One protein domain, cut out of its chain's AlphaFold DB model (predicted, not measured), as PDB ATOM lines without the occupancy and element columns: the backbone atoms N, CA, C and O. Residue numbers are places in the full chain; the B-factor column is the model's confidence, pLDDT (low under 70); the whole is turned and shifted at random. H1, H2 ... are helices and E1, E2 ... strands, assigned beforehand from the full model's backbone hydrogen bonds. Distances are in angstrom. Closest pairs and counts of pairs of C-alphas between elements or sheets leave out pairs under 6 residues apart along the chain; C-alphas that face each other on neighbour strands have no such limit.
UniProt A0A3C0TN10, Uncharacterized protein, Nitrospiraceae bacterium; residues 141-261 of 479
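AT A GLANCE: This is residues 141 to 261 of the 479 residues of an uncharacterized protein of Nitrospiraceae bacterium (UniProt A0A3C0TN10). Two strongly twisted sheets lie face to face as a small sandwich, four strands E4 to E7 in one and three strands E8 to E10 in the other. Before them, the hairpin E2 and E3 lies on the far side of the four-stranded sheet from the three-stranded one, with E3 closest to E5, and residues 141 to 149 stick out as a free arm. The printed part has 121 residues, mostly strand, in the order E1, H1, E2 to E10; the sheets run E4 E5 E6 E7, E8 E9 E10 and E2 E3, each antiparallel. The whole is only just loose, close to compact, with a radius of gyration of the C-alphas of 16.5 A and spans of 51 by 42 by 30 A.

HOW THE PARTS SIT: E1, residues 145 to 147, pairs with no named strand, but residues 141 to 142 pair antiparallel with its residues 145 to 146. H1, residues 152 to 155, is apart from E1 and too short for any O i to N i+4 pair; its one O i to N i+3 pair is not within range. E2, residues 159 to 165, and E3, residues 171 to 178, form a hairpin at 163 degrees, with N 162 and O 175 2.8 A apart. The closest C-alphas of E3 and E5, residues 188 to 195, are those of Val 177 and Val 193, 7.4 A apart. E4, residues 183 to 185, E5, E6, residues 198 to 203, and E7, residues 206 to 211, form a meander, each strand the antiparallel neighbour of the one before. N 190 and O 183 are 2.9 A apart, N 193 and O 200 2.9 A, and N 208 and O 201 2.8 A. E8, residues 226 to 232, E9, residues 235 to 240, and E10, residues 243 to 248, form a second meander, with N 230 and O 237 2.9 A apart and N 245 and O 238 2.9 A. The two meanders make a sandwich, two sheets face to face, their facing parts 11.1 A centre to centre. E6 and E8 are near each other, with 8 pairs of C-alphas within 10 A.

IN THESE COORDINATES: E1 begins at C-alpha 145, (4.981, 22.884, -33.693). E2 is 18.9 A long, E3 19.8 A, E5 21.5 A and E8 18.7 A. E5 begins at C-alpha 188, (19.920, 8.461, -24.096), and E10 ends at C-alpha 248, (25.825, 0.942, 2.976).

THE WHOLE: The C-alphas of Asn 143 and Thr 234, the two farthest apart, are 53.7 A apart. The printed part has no cut. The link from E7 to E8, 14 residues, is long, and its residues 213 to 214 and 218 to 219 pair antiparallel with E8. Mean pLDDT of the printed part is 75.2; residues 141 to 180 are under 70.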
ATOM      1  N   THR A 141      -1.775  24.307 -33.153       29.64
ATOM      2  CA  THR A 141      -0.542  24.621 -33.885       29.64
ATOM      3  C   THR A 141      -0.194  26.093 -33.752       29.64
ATOM      4  O   THR A 141      -0.974  26.949 -34.161       29.64
ATOM      5  N   GLN A 142       1.014  26.379 -33.271       28.64
ATOM      6  CA  GLN A 142       1.635  27.697 -33.382       28.64
ATOM      7  C   GLN A 142       3.068  27.487 -33.895       28.64
ATOM      8  O   GLN A 142       3.802  26.632 -33.390       28.64
ATOM      9  N   ASN A 143       3.430  28.211 -34.957       30.42
ATOM     10  CA  ASN A 143       4.743  28.178 -35.617       30.42
ATOM     11  C   ASN A 143       5.256  26.763 -35.959       30.42
ATOM     12  O   ASN A 143       6.364  26.381 -35.594       30.42
ATOM     13  N   GLY A 144       4.430  25.951 -36.629       37.22
ATOM     14  CA  GLY A 144       4.819  24.623 -37.136       37.22
ATOM     15  C   GLY A 144       5.001  23.525 -36.077       37.22
ATOM     16  O   GLY A 144       5.085  22.351 -36.431       37.22
ATOM     17  N   SER A 145       4.992  23.862 -34.783       31.50
ATOM     18  CA  SER A 145       4.981  22.884 -33.693       31.50
ATOM     19  C   SER A 145       3.544  22.509 -33.301       31.50
ATOM     20  O   SER A 145       2.687  23.378 -33.112       31.50
ATOM     21  N   LYS A 146       3.265  21.207 -33.153       34.50
ATOM     22  CA  LYS A 146       2.034  20.717 -32.510       34.50
ATOM     23  C   LYS A 146       2.258  20.661 -31.003       34.50
ATOM     24  O   LYS A 146       2.741  19.656 -30.493       34.50
ATOM     25  N   THR A 147       1.887  21.723 -30.292       35.84
ATOM     26  CA  THR A 147       1.973  21.735 -28.828       35.84
ATOM     27  C   THR A 147       0.756  21.029 -28.234       35.84
ATOM     28  O   THR A 147      -0.371  21.509 -28.352       35.84
ATOM     29  N   ILE A 148       0.978  19.898 -27.560       38.28
ATOM     30  CA  ILE A 148      -0.057  19.219 -26.774       38.28
ATOM     31  C   ILE A 148      -0.016  19.775 -25.347       38.28
ATOM     32  O   ILE A 148       1.001  19.669 -24.660       38.28
ATOM     33  N   ARG A 149      -1.123  20.372 -24.893       40.44
ATOM     34  CA  ARG A 149      -1.307  20.768 -23.490       40.44
ATOM     35  C   ARG A 149      -1.924  19.598 -22.730       40.44
ATOM     36  O   ARG A 149      -3.054  19.214 -23.011       40.44
ATOM     37  N   LEU A 150      -1.182  19.045 -21.775       40.31
ATOM     38  CA  LEU A 150      -1.643  17.972 -20.896       40.31
ATOM     39  C   LEU A 150      -1.836  18.508 -19.479       40.31
ATOM     40  O   LEU A 150      -1.010  19.282 -18.991       40.31
ATOM     41  N   SER A 151      -2.882  18.049 -18.790       45.56
ATOM     42  CA  SER A 151      -2.965  18.249 -17.344       45.56
ATOM     43  C   SER A 151      -1.868  17.433 -16.646       45.56
ATOM     44  O   SER A 151      -1.459  16.369 -17.121       45.56
ATOM     45  N   VAL A 152      -1.415  17.881 -15.473       44.75
ATOM     46  CA  VAL A 152      -0.460  17.109 -14.652       44.75
ATOM     47  C   VAL A 152      -1.041  15.742 -14.253       44.75
ATOM     48  O   VAL A 152      -0.289  14.782 -14.076       44.75
ATOM     49  N   ALA A 153      -2.367  15.626 -14.131       46.31
ATOM     50  CA  ALA A 153      -3.039  14.362 -13.845       46.31
ATOM     51  C   ALA A 153      -2.947  13.385 -15.026       46.31
ATOM     52  O   ALA A 153      -2.693  12.204 -14.811       46.31
ATOM     53  N   ASP A 154      -3.083  13.866 -16.261       44.41
ATOM     54  CA  ASP A 154      -3.044  13.018 -17.458       44.41
ATOM     55  C   ASP A 154      -1.610  12.688 -17.876       44.41
ATOM     56  O   ASP A 154      -1.316  11.535 -18.182       44.41
ATOM     57  N   TYR A 155      -0.672  13.630 -17.724       46.31
ATOM     58  CA  TYR A 155       0.764  13.345 -17.817       46.31
ATOM     59  C   TYR A 155       1.194  12.221 -16.852       46.31
ATOM     60  O   TYR A 155       1.965  11.337 -17.224       46.31
ATOM     61  N   LYS A 156       0.654  12.191 -15.623       43.66
ATOM     62  CA  LYS A 156       0.908  11.110 -14.650       43.66
ATOM     63  C   LYS A 156       0.305   9.754 -15.051       43.66
ATOM     64  O   LYS A 156       0.785   8.743 -14.536       43.66
ATOM     65  N   LYS A 157      -0.706   9.724 -15.930       46.75
ATOM     66  CA  LYS A 157      -1.325   8.502 -16.485       46.75
ATOM     67  C   LYS A 157      -0.630   8.002 -17.755       46.75
ATOM     68  O   LYS A 157      -0.873   6.868 -18.151       46.75
ATOM     69  N   MET A 158       0.209   8.814 -18.404       47.31
ATOM     70  CA  MET A 158       0.918   8.404 -19.618       47.31
ATOM     71  C   MET A 158       1.993   7.352 -19.329       47.31
ATOM     72  O   MET A 158       2.803   7.480 -18.405       47.31
ATOM     73  N   VAL A 159       2.022   6.331 -20.181       48.38
ATOM     74  CA  VAL A 159       2.865   5.142 -20.067       48.38
ATOM     75  C   VAL A 159       3.552   4.901 -21.407       48.38
ATOM     76  O   VAL A 159       2.900   4.942 -22.447       48.38
ATOM     77  N   PHE A 160       4.854   4.636 -21.380       54.59
ATOM     78  CA  PHE A 160       5.595   4.131 -22.532       54.59
ATOM     79  C   PHE A 160       5.530   2.609 -22.538       54.59
ATOM     80  O   PHE A 160       5.758   1.978 -21.504       54.59
ATOM     81  N   GLN A 161       5.233   2.043 -23.703       52.38
ATOM     82  CA  GLN A 161       5.399   0.622 -23.961       52.38
ATOM     83  C   GLN A 161       6.824   0.395 -24.471       52.38
ATOM     84  O   GLN A 161       7.267   1.073 -25.397       52.38
ATOM     85  N   VAL A 162       7.550  -0.518 -23.837       52.97
ATOM     86  CA  VAL A 162       8.915  -0.893 -24.210       52.97
ATOM     87  C   VAL A 162       8.891  -2.369 -24.552       52.97
ATOM     88  O   VAL A 162       8.756  -3.212 -23.667       52.97
ATOM     89  N   LEU A 163       9.001  -2.651 -25.846       50.84
ATOM     90  CA  LEU A 163       9.127  -3.994 -26.382       50.84
ATOM     91  C   LEU A 163      10.617  -4.322 -26.496       50.84
ATOM     92  O   LEU A 163      11.383  -3.564 -27.091       50.84
ATOM     93  N   VAL A 164      11.030  -5.440 -25.906       45.91
ATOM     94  CA  VAL A 164      12.325  -6.068 -26.183       45.91
ATOM     95  C   VAL A 164      12.040  -7.236 -27.108       45.91
ATOM     96  O   VAL A 164      11.326  -8.156 -26.717       45.91
ATOM     97  N   GLU A 165      12.571  -7.191 -28.326       41.03
ATOM     98  CA  GLU A 165      12.399  -8.246 -29.325       41.03
ATOM     99  C   GLU A 165      13.609  -9.192 -29.355       41.03
ATOM    100  O   GLU A 165      14.753  -8.794 -29.117       41.03
ATOM    101  N   GLY A 166      13.342 -10.468 -29.624       32.03
ATOM    102  CA  GLY A 166      14.334 -11.501 -29.873       32.03
ATOM    103  C   GLY A 166      14.852 -11.476 -31.306       32.03
ATOM    104  O   GLY A 166      14.327 -10.786 -32.177       32.03
ATOM    105  N   LYS A 167      15.895 -12.273 -31.569       34.81
ATOM    106  CA  LYS A 167      16.516 -12.378 -32.905       34.81
ATOM    107  C   LYS A 167      15.573 -12.927 -33.988       34.81
ATOM    108  O   LYS A 167      15.880 -12.820 -35.168       34.81
ATOM    109  N   ASP A 168      14.458 -13.520 -33.578       38.78
ATOM    110  CA  ASP A 168      13.371 -14.065 -34.392       38.78
ATOM    111  C   ASP A 168      12.171 -13.103 -34.537       38.78
ATOM    112  O   ASP A 168      11.173 -13.463 -35.157       38.78
ATOM    113  N   GLY A 169      12.242 -11.896 -33.960       37.88
ATOM    114  CA  GLY A 169      11.124 -10.947 -33.900       37.88
ATOM    115  C   GLY A 169      10.062 -11.291 -32.847       37.88
ATOM    116  O   GLY A 169       9.009 -10.658 -32.812       37.88
ATOM    117  N   SER A 170      10.302 -12.280 -31.976       36.53
ATOM    118  CA  SER A 170       9.416 -12.550 -30.839       36.53
ATOM    119  C   SER A 170       9.541 -11.449 -29.781       36.53
ATOM    120  O   SER A 170      10.639 -10.988 -29.478       36.53
ATOM    121  N   VAL A 171       8.435 -11.020 -29.168       41.94
ATOM    122  CA  VAL A 171       8.498 -10.086 -28.031       41.94
ATOM    123  C   VAL A 171       8.958 -10.854 -26.786       41.94
ATOM    124  O   VAL A 171       8.178 -11.578 -26.170       41.94
ATOM    125  N   ILE A 172      10.223 -10.673 -26.401       40.78
ATOM    126  CA  ILE A 172      10.830 -11.228 -25.180       40.78
ATOM    127  C   ILE A 172      10.238 -10.567 -23.929       40.78
ATOM    128  O   ILE A 172      10.041 -11.228 -22.908       40.78
ATOM    129  N   SER A 173       9.946  -9.265 -23.980       48.81
ATOM    130  CA  SER A 173       9.246  -8.583 -22.888       48.81
ATOM    131  C   SER A 173       8.513  -7.325 -23.336       48.81
ATOM    132  O   SER A 173       9.079  -6.512 -24.063       48.81
ATOM    133  N   ASP A 174       7.304  -7.135 -22.811       55.47
ATOM    134  CA  ASP A 174       6.499  -5.917 -22.931       55.47
ATOM    135  C   ASP A 174       6.433  -5.208 -21.567       55.47
ATOM    136  O   ASP A 174       5.884  -5.745 -20.598       55.47
ATOM    137  N   TRP A 175       7.023  -4.015 -21.464       59.06
ATOM    138  CA  TRP A 175       7.028  -3.219 -20.234       59.06
ATOM    139  C   TRP A 175       6.261  -1.913 -20.382       59.06
ATOM    140  O   TRP A 175       6.513  -1.109 -21.274       59.06
ATOM    141  N   ARG A 176       5.385  -1.654 -19.412       60.44
ATOM    142  CA  ARG A 176       4.583  -0.434 -19.303       60.44
ATOM    143  C   ARG A 176       5.167   0.498 -18.240       60.44
ATOM    144  O   ARG A 176       4.929   0.315 -17.047       60.44
ATOM    145  N   VAL A 177       5.933   1.502 -18.670       60.19
ATOM    146  CA  VAL A 177       6.689   2.413 -17.792       60.19
ATOM    147  C   VAL A 177       6.052   3.814 -17.758       60.19
ATOM    148  O   VAL A 177       5.999   4.479 -18.792       60.19
ATOM    149  N   PRO A 178       5.583   4.317 -16.598       61.38
ATOM    150  CA  PRO A 178       5.044   5.674 -16.482       61.38
ATOM    151  C   PRO A 178       6.074   6.754 -16.837       61.38
ATOM    152  O   PRO A 178       7.205   6.709 -16.349       61.38
ATOM    153  N   LEU A 179       5.660   7.782 -17.591       60.59
ATOM    154  CA  LEU A 179       6.538   8.851 -18.103       60.59
ATOM    155  C   LEU A 179       7.447   9.472 -17.027       60.59
ATOM    156  O   LEU A 179       8.642   9.664 -17.236       60.59
ATOM    157  N   LYS A 180       6.889   9.714 -15.836       64.69
ATOM    158  CA  LYS A 180       7.581  10.272 -14.659       64.69
ATOM    159  C   LYS A 180       8.810   9.476 -14.178       64.69
ATOM    160  O   LYS A 180       9.640  10.034 -13.455       64.69
ATOM    161  N   HIS A 181       8.924   8.191 -14.520       70.06
ATOM    162  CA  HIS A 181      10.050   7.327 -14.135       70.06
ATOM    163  C   HIS A 181      11.162   7.284 -15.194       70.06
ATOM    164  O   HIS A 181      12.252   6.796 -14.905       70.06
ATOM    165  N   ILE A 182      10.909   7.828 -16.388       73.88
ATOM    166  CA  ILE A 182      11.888   7.920 -17.468       73.88
ATOM    167  C   ILE A 182      12.793   9.132 -17.240       73.88
ATOM    168  O   ILE A 182      12.369  10.187 -16.758       73.88
ATOM    169  N   ARG A 183      14.074   8.968 -17.557       82.62
ATOM    170  CA  ARG A 183      15.083  10.025 -17.607       82.62
ATOM    171  C   ARG A 183      15.726  10.001 -18.979       82.62
ATOM    172  O   ARG A 183      15.931   8.927 -19.540       82.62
ATOM    173  N   THR A 184      16.044  11.175 -19.504       79.62
ATOM    174  CA  THR A 184      16.670  11.315 -20.816       79.62
ATOM    175  C   THR A 184      17.831  12.294 -20.764       79.62
ATOM    176  O   THR A 184      17.811  13.246 -19.983       79.62
ATOM    177  N   ALA A 185      18.837  12.058 -21.603       80.06
ATOM    178  CA  ALA A 185      19.949  12.977 -21.819       80.06
ATOM    179  C   ALA A 185      20.396  12.889 -23.283       80.06
ATOM    180  O   ALA A 185      20.941  11.878 -23.731       80.06
ATOM    181  N   GLY A 186      20.088  13.920 -24.073       77.25
ATOM    182  CA  GLY A 186      20.215  13.852 -25.529       77.25
ATOM    183  C   GLY A 186      19.403  12.684 -26.101       77.25
ATOM    184  O   GLY A 186      18.192  12.623 -25.912       77.25
ATOM    185  N   LYS A 187      20.082  11.744 -26.771       75.75
ATOM    186  CA  LYS A 187      19.480  10.515 -27.328       75.75
ATOM    187  C   LYS A 187      19.332   9.372 -26.313       75.75
ATOM    188  O   LYS A 187      18.794   8.328 -26.669       75.75
ATOM    189  N   ARG A 188      19.854   9.531 -25.095       81.25
ATOM    190  CA  ARG A 188      19.920   8.461 -24.096       81.25
ATOM    191  C   ARG A 188      18.656   8.383 -23.267       81.25
ATOM    192  O   ARG A 188      18.060   9.416 -22.961       81.25
ATOM    193  N   ILE A 189      18.278   7.170 -22.880       80.00
ATOM    194  CA  ILE A 189      17.044   6.881 -22.143       80.00
ATOM    195  C   ILE A 189      17.352   5.890 -21.019       80.00
ATOM    196  O   ILE A 189      17.850   4.796 -21.278       80.00
ATOM    197  N   ALA A 190      17.006   6.263 -19.783       81.50
ATOM    198  CA  ALA A 190      17.168   5.434 -18.594       81.50
ATOM    199  C   ALA A 190      15.878   5.347 -17.764       81.50
ATOM    200  O   ALA A 190      15.209   6.358 -17.534       81.50
ATOM    201  N   PHE A 191      15.539   4.150 -17.283       83.44
ATOM    202  CA  PHE A 191      14.428   3.909 -16.353       83.44
ATOM    203  C   PHE A 191      14.581   2.560 -15.643       83.44
ATOM    204  O   PHE A 191      15.168   1.622 -16.175       83.44
ATOM    205  N   ALA A 192      14.016   2.438 -14.442       87.06
ATOM    206  CA  ALA A 192      13.928   1.157 -13.747       87.06
ATOM    207  C   ALA A 192      12.693   0.363 -14.210       87.06
ATOM    208  O   ALA A 192      11.599   0.922 -14.318       87.06
ATOM    209  N   VAL A 193      12.860  -0.943 -14.422       78.69
ATOM    210  CA  VAL A 193      11.778  -1.906 -14.686       78.69
ATOM    211  C   VAL A 193      11.795  -3.029 -13.663       78.69
ATOM    212  O   VAL A 193      12.862  -3.427 -13.205       78.69
ATOM    213  N   ASN A 194      10.624  -3.572 -13.336       80.56
ATOM    214  CA  ASN A 194      10.510  -4.764 -12.501       80.56
ATOM    215  C   ASN A 194      10.242  -5.982 -13.389       80.56
ATOM    216  O   ASN A 194       9.285  -5.991 -14.159       80.56
ATOM    217  N   HIS A 195      11.068  -7.017 -13.259       70.94
ATOM    218  CA  HIS A 195      10.915  -8.286 -13.964       70.94
ATOM    219  C   HIS A 195      11.298  -9.444 -13.034       70.94
ATOM    220  O   HIS A 195      12.310  -9.369 -12.341       70.94
ATOM    221  N   ALA A 196      10.475 -10.498 -12.997       77.19
ATOM    222  CA  ALA A 196      10.654 -11.663 -12.117       77.19
ATOM    223  C   ALA A 196      10.931 -11.294 -10.635       77.19
ATOM    224  O   ALA A 196      11.808 -11.860  -9.989       77.19
ATOM    225  N   GLY A 197      10.211 -10.297 -10.105       83.44
ATOM    226  CA  GLY A 197      10.352  -9.845  -8.713       83.44
ATOM    227  C   GLY A 197      11.607  -9.015  -8.403       83.44
ATOM    228  O   GLY A 197      11.831  -8.695  -7.240       83.44
ATOM    229  N   LYS A 198      12.413  -8.644  -9.408       90.62
ATOM    230  CA  LYS A 198      13.609  -7.802  -9.245       90.62
ATOM    231  C   LYS A 198      13.537  -6.543 -10.104       90.62
ATOM    232  O   LYS A 198      13.090  -6.585 -11.251       90.62
ATOM    233  N   ALA A 199      14.023  -5.435  -9.560       90.69
ATOM    234  CA  ALA A 199      14.233  -4.190 -10.282       90.69
ATOM    235  C   ALA A 199      15.525  -4.269 -11.114       90.69
ATOM    236  O   ALA A 199      16.550  -4.746 -10.632       90.69
ATOM    237  N   ARG A 200      15.499  -3.779 -12.354       90.75
ATOM    238  CA  ARG A 200      16.650  -3.689 -13.265       90.75
ATOM    239  C   ARG A 200      16.673  -2.313 -13.919       90.75
ATOM    240  O   ARG A 200      15.623  -1.792 -14.289       90.75
ATOM    241  N   MET A 201      17.854  -1.716 -14.068       91.94
ATOM    242  CA  MET A 201      18.000  -0.465 -14.814       91.94
ATOM    243  C   MET A 201      18.043  -0.777 -16.308       91.94
ATOM    244  O   MET A 201      18.914  -1.524 -16.751       91.94
ATOM    245  N   PHE A 202      17.130  -0.198 -17.077       84.56
ATOM    246  CA  PHE A 202      17.254  -0.107 -18.523       84.56
ATOM    247  C   PHE A 202      18.038   1.157 -18.876       84.56
ATOM    248  O   PHE A 202      17.750   2.229 -18.342       84.56
ATOM    249  N   LEU A 203      19.003   1.032 -19.783       84.06
ATOM    250  CA  LEU A 203      19.784   2.130 -20.342       84.06
ATOM    251  C   LEU A 203      20.082   1.829 -21.812       84.06
ATOM    252  O   LEU A 203      20.779   0.862 -22.109       84.06
ATOM    253  N   ASP A 204      19.582   2.663 -22.723       79.88
ATOM    254  CA  ASP A 204      19.935   2.639 -24.153       79.88
ATOM    255  C   ASP A 204      19.808   1.240 -24.813       79.88
ATOM    256  O   ASP A 204      20.699   0.782 -25.529       79.88
ATOM    257  N   GLY A 205      18.714   0.521 -24.531       70.12
ATOM    258  CA  GLY A 205      18.467  -0.839 -25.043       70.12
ATOM    259  C   GLY A 205      19.078  -1.967 -24.204       70.12
ATOM    260  O   GLY A 205      18.812  -3.137 -24.469       70.12
ATOM    261  N   ARG A 206      19.887  -1.648 -23.187       75.88
ATOM    262  CA  ARG A 206      20.582  -2.622 -22.333       75.88
ATOM    263  C   ARG A 206      19.921  -2.717 -20.966       75.88
ATOM    264  O   ARG A 206      19.484  -1.715 -20.409       75.88
ATOM    265  N   VAL A 207      19.896  -3.923 -20.407       81.31
ATOM    266  CA  VAL A 207      19.302  -4.217 -19.098       81.31
ATOM    267  C   VAL A 207      20.412  -4.564 -18.108       81.31
ATOM    268  O   VAL A 207      21.234  -5.437 -18.376       81.31
ATOM    269  N   GLY A 208      20.439  -3.873 -16.971       86.19
ATOM    270  CA  GLY A 208      21.429  -4.060 -15.913       86.19
ATOM    271  C   GLY A 208      21.163  -5.247 -14.979       86.19
ATOM    272  O   GLY A 208      20.239  -6.053 -15.164       86.19
ATOM    273  N   ALA A 209      21.996  -5.324 -13.939       92.25
ATOM    274  CA  ALA A 209      21.896  -6.310 -12.869       92.25
ATOM    275  C   ALA A 209      20.545  -6.233 -12.111       92.25
ATOM    276  O   ALA A 209      19.878  -5.192 -12.132       92.25
ATOM    277  N   PRO A 210      20.102  -7.346 -11.490       93.94
ATOM    278  CA  PRO A 210      18.880  -7.398 -10.696       93.94
ATOM    279  C   PRO A 210      19.099  -6.941  -9.248       93.94
ATOM    280  O   PRO A 210      19.955  -7.463  -8.539       93.94
ATOM    281  N   TYR A 211      18.223  -6.061  -8.782       96.31
ATOM    282  CA  TYR A 211      18.183  -5.515  -7.424       96.31
ATOM    283  C   TYR A 211      16.785  -5.693  -6.814       96.31
ATOM    284  O   TYR A 211      15.831  -6.022  -7.519       96.31
ATOM    285  N   ASP A 212      16.622  -5.466  -5.511       96.19
ATOM    286  CA  ASP A 212      15.300  -5.515  -4.863       96.19
ATOM    287  C   ASP A 212      14.468  -4.268  -5.173       96.19
ATOM    288  O   ASP A 212      13.252  -4.338  -5.339       96.19
ATOM    289  N   ALA A 213      15.130  -3.118  -5.292       94.38
ATOM    290  CA  ALA A 213      14.537  -1.869  -5.752       94.38
ATOM    291  C   ALA A 213      15.608  -0.977  -6.389       94.38
ATOM    292  O   ALA A 213      16.784  -1.057  -6.031       94.38
ATOM    293  N   ILE A 214      15.199  -0.084  -7.290       95.06
ATOM    294  CA  ILE A 214      16.062   0.951  -7.866       95.06
ATOM    295  C   ILE A 214      15.369   2.310  -7.728       95.06
ATOM    296  O   ILE A 214      14.177   2.445  -8.008       95.06
ATOM    297  N   GLY A 215      16.115   3.317  -7.274       89.75
ATOM    298  CA  GLY A 215      15.666   4.707  -7.242       89.75
ATOM    299  C   GLY A 215      15.656   5.357  -8.629       89.75
ATOM    300  O   GLY A 215      16.092   4.772  -9.616       89.75
ATOM    301  N   ALA A 216      15.188   6.604  -8.716       86.88
ATOM    302  CA  ALA A 216      15.253   7.353  -9.971       86.88
ATOM    303  C   ALA A 216      16.703   7.413 -10.518       86.88
ATOM    304  O   ALA A 216      17.621   7.645  -9.726       86.88
ATOM    305  N   PRO A 217      16.914   7.223 -11.835       93.00
ATOM    306  CA  PRO A 217      18.213   7.449 -12.456       93.00
ATOM    307  C   PRO A 217      18.594   8.937 -12.486       93.00
ATOM    308  O   PRO A 217      17.730   9.817 -12.508       93.00
ATOM    309  N   TYR A 218      19.898   9.200 -12.546       94.56
ATOM    310  CA  TYR A 218      20.497  10.524 -12.690       94.56
ATOM    311  C   TYR A 218      21.551  10.475 -13.791       94.56
ATOM    312  O   TYR A 218      22.548   9.768 -13.657       94.56
ATOM    313  N   PHE A 219      21.329  11.222 -14.870       95.31
ATOM    314  CA  PHE A 219      22.402  11.545 -15.805       95.31
ATOM    315  C   PHE A 219      23.265  12.669 -15.223       95.31
ATOM    316  O   PHE A 219      22.769  13.502 -14.459       95.31
ATOM    317  N   ASP A 220      24.543  12.695 -15.587       95.94
ATOM    318  CA  ASP A 220      25.402  13.856 -15.360       95.94
ATOM    319  C   ASP A 220      25.013  15.027 -16.301       95.94
ATOM    320  O   ASP A 220      24.239  14.822 -17.243       95.94
ATOM    321  N   PRO A 221      25.545  16.250 -16.104       91.81
ATOM    322  CA  PRO A 221      25.197  17.409 -16.934       91.81
ATOM    323  C   PRO A 221      25.488  17.248 -18.436       91.81
ATOM    324  O   PRO A 221      24.796  17.857 -19.251       91.81
ATOM    325  N   THR A 222      26.474  16.429 -18.818       90.56
ATOM    326  CA  THR A 222      26.806  16.139 -20.226       90.56
ATOM    327  C   THR A 222      25.950  15.016 -20.821       90.56
ATOM    328  O   THR A 222      25.862  14.879 -22.043       90.56
ATOM    329  N   GLY A 223      25.316  14.197 -19.976       89.75
ATOM    330  CA  GLY A 223      24.588  12.994 -20.372       89.75
ATOM    331  C   GLY A 223      25.468  11.778 -20.678       89.75
ATOM    332  O   GLY A 223      24.937  10.723 -21.034       89.75
ATOM    333  N   ALA A 224      26.793  11.878 -20.563       91.12
ATOM    334  CA  ALA A 224      27.723  10.783 -20.829       91.12
ATOM    335  C   ALA A 224      27.646   9.645 -19.793       91.12
ATOM    336  O   ALA A 224      27.934   8.491 -20.122       91.12
ATOM    337  N   ARG A 225      27.194   9.932 -18.570       95.69
ATOM    338  CA  ARG A 225      27.219   9.028 -17.415       95.69
ATOM    339  C   ARG A 225      25.859   8.877 -16.752       95.69
ATOM    340  O   ARG A 225      25.015   9.764 -16.831       95.69
ATOM    341  N   LEU A 226      25.659   7.751 -16.073       96.06
ATOM    342  CA  LEU A 226      24.438   7.435 -15.336       96.06
ATOM    343  C   LEU A 226      24.765   6.944 -13.922       96.06
ATOM    344  O   LEU A 226      25.438   5.929 -13.762       96.06
ATOM    345  N   ALA A 227      24.210   7.601 -12.906       97.94
ATOM    346  CA  ALA A 227      24.203   7.127 -11.525       97.94
ATOM    347  C   ALA A 227      22.781   6.766 -11.071       97.94
ATOM    348  O   ALA A 227      21.810   7.461 -11.386       97.94
ATOM    349  N   TYR A 228      22.637   5.693 -10.299       97.44
ATOM    350  CA  TYR A 228      21.388   5.353  -9.622       97.44
ATOM    351  C   TYR A 228      21.641   4.603  -8.319       97.44
ATOM    352  O   TYR A 228      22.655   3.938  -8.136       97.44
ATOM    353  N   ARG A 229      20.680   4.697  -7.402       97.38
ATOM    354  CA  ARG A 229      20.713   3.980  -6.124       97.38
ATOM    355  C   ARG A 229      19.981   2.658  -6.274       97.38
ATOM    356  O   ARG A 229      18.850   2.664  -6.761       97.38
ATOM    357  N   ALA A 230      20.573   1.572  -5.805       97.69
ATOM    358  CA  ALA A 230      19.946   0.257  -5.769       97.69
ATOM    359  C   ALA A 230      19.839  -0.254  -4.326       97.69
ATOM    360  O   ALA A 230      20.692   0.051  -3.494       97.69
ATOM    361  N   LYS A 231      18.788  -1.023  -4.030       97.50
ATOM    362  CA  LYS A 231      18.634  -1.789  -2.786       97.50
ATOM    363  C   LYS A 231      18.950  -3.255  -3.066       97.50
ATOM    364  O   LYS A 231      18.417  -3.810  -4.028       97.50
ATOM    365  N   GLN A 232      19.758  -3.879  -2.217       95.75
ATOM    366  CA  GLN A 232      20.122  -5.288  -2.331       95.75
ATOM    367  C   GLN A 232      20.259  -5.899  -0.932       95.75
ATOM    368  O   GLN A 232      21.132  -5.520  -0.149       95.75
ATOM    369  N   GLY A 233      19.355  -6.820  -0.601       93.69
ATOM    370  CA  GLY A 233      19.201  -7.363   0.742       93.69
ATOM    371  C   GLY A 233      18.775  -6.286   1.742       93.69
ATOM    372  O   GLY A 233      17.804  -5.550   1.534       93.69
ATOM    373  N   THR A 234      19.506  -6.202   2.850       91.81
ATOM    374  CA  THR A 234      19.312  -5.193   3.900       91.81
ATOM    375  C   THR A 234      19.883  -3.822   3.532       91.81
ATOM    376  O   THR A 234      19.393  -2.823   4.050       91.81
ATOM    377  N   GLY A 235      20.872  -3.765   2.634       94.44
ATOM    378  CA  GLY A 235      21.617  -2.549   2.311       94.44
ATOM    379  C   GLY A 235      21.239  -1.889   0.984       94.44
ATOM    380  O   GLY A 235      20.393  -2.353   0.212       94.44
ATOM    381  N   MET A 236      21.926  -0.786   0.710       97.19
ATOM    382  CA  MET A 236      21.872  -0.023  -0.529       97.19
ATOM    383  C   MET A 236      23.277   0.210  -1.087       97.19
ATOM    384  O   MET A 236      24.246   0.290  -0.339       97.19
ATOM    385  N   LEU A 237      23.373   0.390  -2.401       97.56
ATOM    386  CA  LEU A 237      24.602   0.759  -3.100       97.56
ATOM    387  C   LEU A 237      24.332   1.859  -4.135       97.56
ATOM    388  O   LEU A 237      23.205   2.027  -4.619       97.56
ATOM    389  N   MET A 238      25.373   2.613  -4.484       98.19
ATOM    390  CA  MET A 238      25.369   3.462  -5.676       98.19
ATOM    391  C   MET A 238      25.884   2.642  -6.858       98.19
ATOM    392  O   MET A 238      26.940   2.021  -6.760       98.19
ATOM    393  N   VAL A 239      25.170   2.675  -7.977       98.00
ATOM    394  CA  VAL A 239      25.605   2.093  -9.249       98.00
ATOM    395  C   VAL A 239      25.922   3.235 -10.204       98.00
ATOM    396  O   VAL A 239      25.089   4.120 -10.405       98.00
ATOM    397  N   VAL A 240      27.121   3.229 -10.784       97.25
ATOM    398  CA  VAL A 240      27.621   4.289 -11.670       97.25
ATOM    399  C   VAL A 240      28.121   3.658 -12.959       97.25
ATOM    400  O   VAL A 240      28.995   2.796 -12.933       97.25
ATOM    401  N   ASP A 241      27.548   4.054 -14.093       94.94
ATOM    402  CA  ASP A 241      27.908   3.552 -15.426       94.94
ATOM    403  C   ASP A 241      27.850   2.010 -15.528       94.94
ATOM    404  O   ASP A 241      28.628   1.366 -16.231       94.94
ATOM    405  N   GLY A 242      26.908   1.411 -14.787       92.81
ATOM    406  CA  GLY A 242      26.709  -0.038 -14.675       92.81
ATOM    407  C   GLY A 242      27.636  -0.756 -13.686       92.81
ATOM    408  O   GLY A 242      27.496  -1.964 -13.523       92.81
ATOM    409  N   LYS A 243      28.556  -0.044 -13.023       95.38
ATOM    410  CA  LYS A 243      29.455  -0.590 -11.997       95.38
ATOM    411  C   LYS A 243      28.879  -0.372 -10.603       95.38
ATOM    412  O   LYS A 243      28.473   0.738 -10.263       95.38
ATOM    413  N   GLU A 244      28.871  -1.429  -9.805       96.75
ATOM    414  CA  GLU A 244      28.422  -1.411  -8.414       96.75
ATOM    415  C   GLU A 244      29.492  -0.790  -7.506       96.75
ATOM    416  O   GLU A 244      30.682  -1.073  -7.646       96.75
ATOM    417  N   GLY A 245      29.069   0.093  -6.601       95.44
ATOM    418  CA  GLY A 245      29.883   0.581  -5.489       95.44
ATOM    419  C   GLY A 245      29.681  -0.247  -4.217       95.44
ATOM    420  O   GLY A 245      28.951  -1.234  -4.202       95.44
ATOM    421  N   ASN A 246      30.305   0.194  -3.124       94.62
ATOM    422  CA  ASN A 246      30.184  -0.462  -1.821       94.62
ATOM    423  C   ASN A 246      28.739  -0.441  -1.281       94.62
ATOM    424  O   ASN A 246      27.959   0.470  -1.578       94.62
ATOM    425  N   HIS A 247      28.427  -1.418  -0.427       94.00
ATOM    426  CA  HIS A 247      27.172  -1.483   0.321       94.00
ATOM    427  C   HIS A 247      27.206  -0.588   1.565       94.00
ATOM    428  O   HIS A 247      28.198  -0.549   2.292       94.00
ATOM    429  N   TYR A 248      26.081   0.071   1.829       95.69
ATOM    430  CA  TYR A 248      25.825   0.942   2.976       95.69
ATOM    431  C   TYR A 248      24.388   0.738   3.478       95.69
ATOM    432  O   TYR A 248      23.562   0.160   2.771       95.69
ATOM    433  N   ASP A 249      24.051   1.247   4.663       94.69
ATOM    434  CA  ASP A 249      22.686   1.136   5.203       94.69
ATOM    435  C   ASP A 249      21.708   2.017   4.407       94.69
ATOM    436  O   ASP A 249      20.588   1.621   4.086       94.69
ATOM    437  N   VAL A 250      22.160   3.223   4.044       95.06
ATOM    438  CA  VAL A 250      21.424   4.185   3.216       95.06
ATOM    439  C   VAL A 250      22.383   4.851   2.240       95.06
ATOM    440  O   VAL A 250      23.485   5.247   2.616       95.06
ATOM    441  N   VAL A 251      21.934   5.048   0.997       97.12
ATOM    442  CA  VAL A 251      22.653   5.826  -0.022       97.12
ATOM    443  C   VAL A 251      21.839   7.068  -0.406       97.12
ATOM    444  O   VAL A 251      20.669   6.996  -0.801       97.12
ATOM    445  N   GLY A 252      22.465   8.234  -0.270       95.31
ATOM    446  CA  GLY A 252      21.929   9.543  -0.635       95.31
ATOM    447  C   GLY A 252      21.905   9.780  -2.146       95.31
ATOM    448  O   GLY A 252      22.396   8.979  -2.940       95.31
ATOM    449  N   TYR A 253      21.287  10.885  -2.563       95.25
ATOM    450  CA  TYR A 253      21.207  11.242  -3.979       95.25
ATOM    451  C   TYR A 253      22.591  11.579  -4.569       95.25
ATOM    452  O   TYR A 253      23.399  12.202  -3.876       95.25
ATOM    453  N   PRO A 254      22.865  11.192  -5.829       96.75
ATOM    454  CA  PRO A 254      24.104  11.544  -6.516       96.75
ATOM    455  C   PRO A 254      24.161  13.042  -6.845       96.75
ATOM    456  O   PRO A 254      23.181  13.626  -7.308       96.75
ATOM    457  N   VAL A 255      25.339  13.636  -6.663       97.50
ATOM    458  CA  VAL A 255      25.704  14.984  -7.111       97.50
ATOM    459  C   VAL A 255      26.897  14.844  -8.050       97.50
ATOM    460  O   VAL A 255      27.963  14.407  -7.624       97.50
ATOM    461  N   PHE A 256      26.725  15.192  -9.324       98.00
ATOM    462  CA  PHE A 256      27.824  15.265 -10.291       98.00
ATOM    463  C   PHE A 256      28.503  16.643 -10.246       98.00
ATOM    464  O   PHE A 256      27.865  17.640  -9.894       98.00
ATOM    465  N   SER A 257      29.778  16.711 -10.630       98.00
ATOM    466  CA  SER A 257      30.438  17.981 -10.963       98.00
ATOM    467  C   SER A 257      29.835  18.609 -12.236       98.00
ATOM    468  O   SER A 257      29.175  17.904 -13.006       98.00
ATOM    469  N   PRO A 258      30.043  19.917 -12.499       95.75
ATOM    470  CA  PRO A 258      29.462  20.596 -13.666       95.75
ATOM    471  C   PRO A 258      29.866  19.999 -15.023       95.75
ATOM    472  O   PRO A 258      29.082  20.033 -15.966       95.75
ATOM    473  N   ASP A 259      31.066  19.424 -15.108       93.94
ATOM    474  CA  ASP A 259      31.613  18.712 -16.269       93.94
ATOM    475  C   ASP A 259      31.255  17.209 -16.299       93.94
ATOM    476  O   ASP A 259      31.650  16.495 -17.218       93.94
ATOM    477  N   GLY A 260      30.551  16.705 -15.280       95.19
ATOM    478  CA  GLY A 260      30.173  15.300 -15.130       95.19
ATOM    479  C   GLY A 260      31.311  14.327 -14.795       95.19
ATOM    480  O   GLY A 260      31.051  13.135 -14.593       95.19
ATOM    481  N   SER A 261      32.566  14.782 -14.711       95.50
ATOM    482  CA  SER A 261      33.723  13.897 -14.498       95.50
ATOM    483  C   SER A 261      33.755  13.285 -13.093       95.50
ATOM    484  O   SER A 261      34.133  12.120 -12.930       95.50
TER     485      SER A 261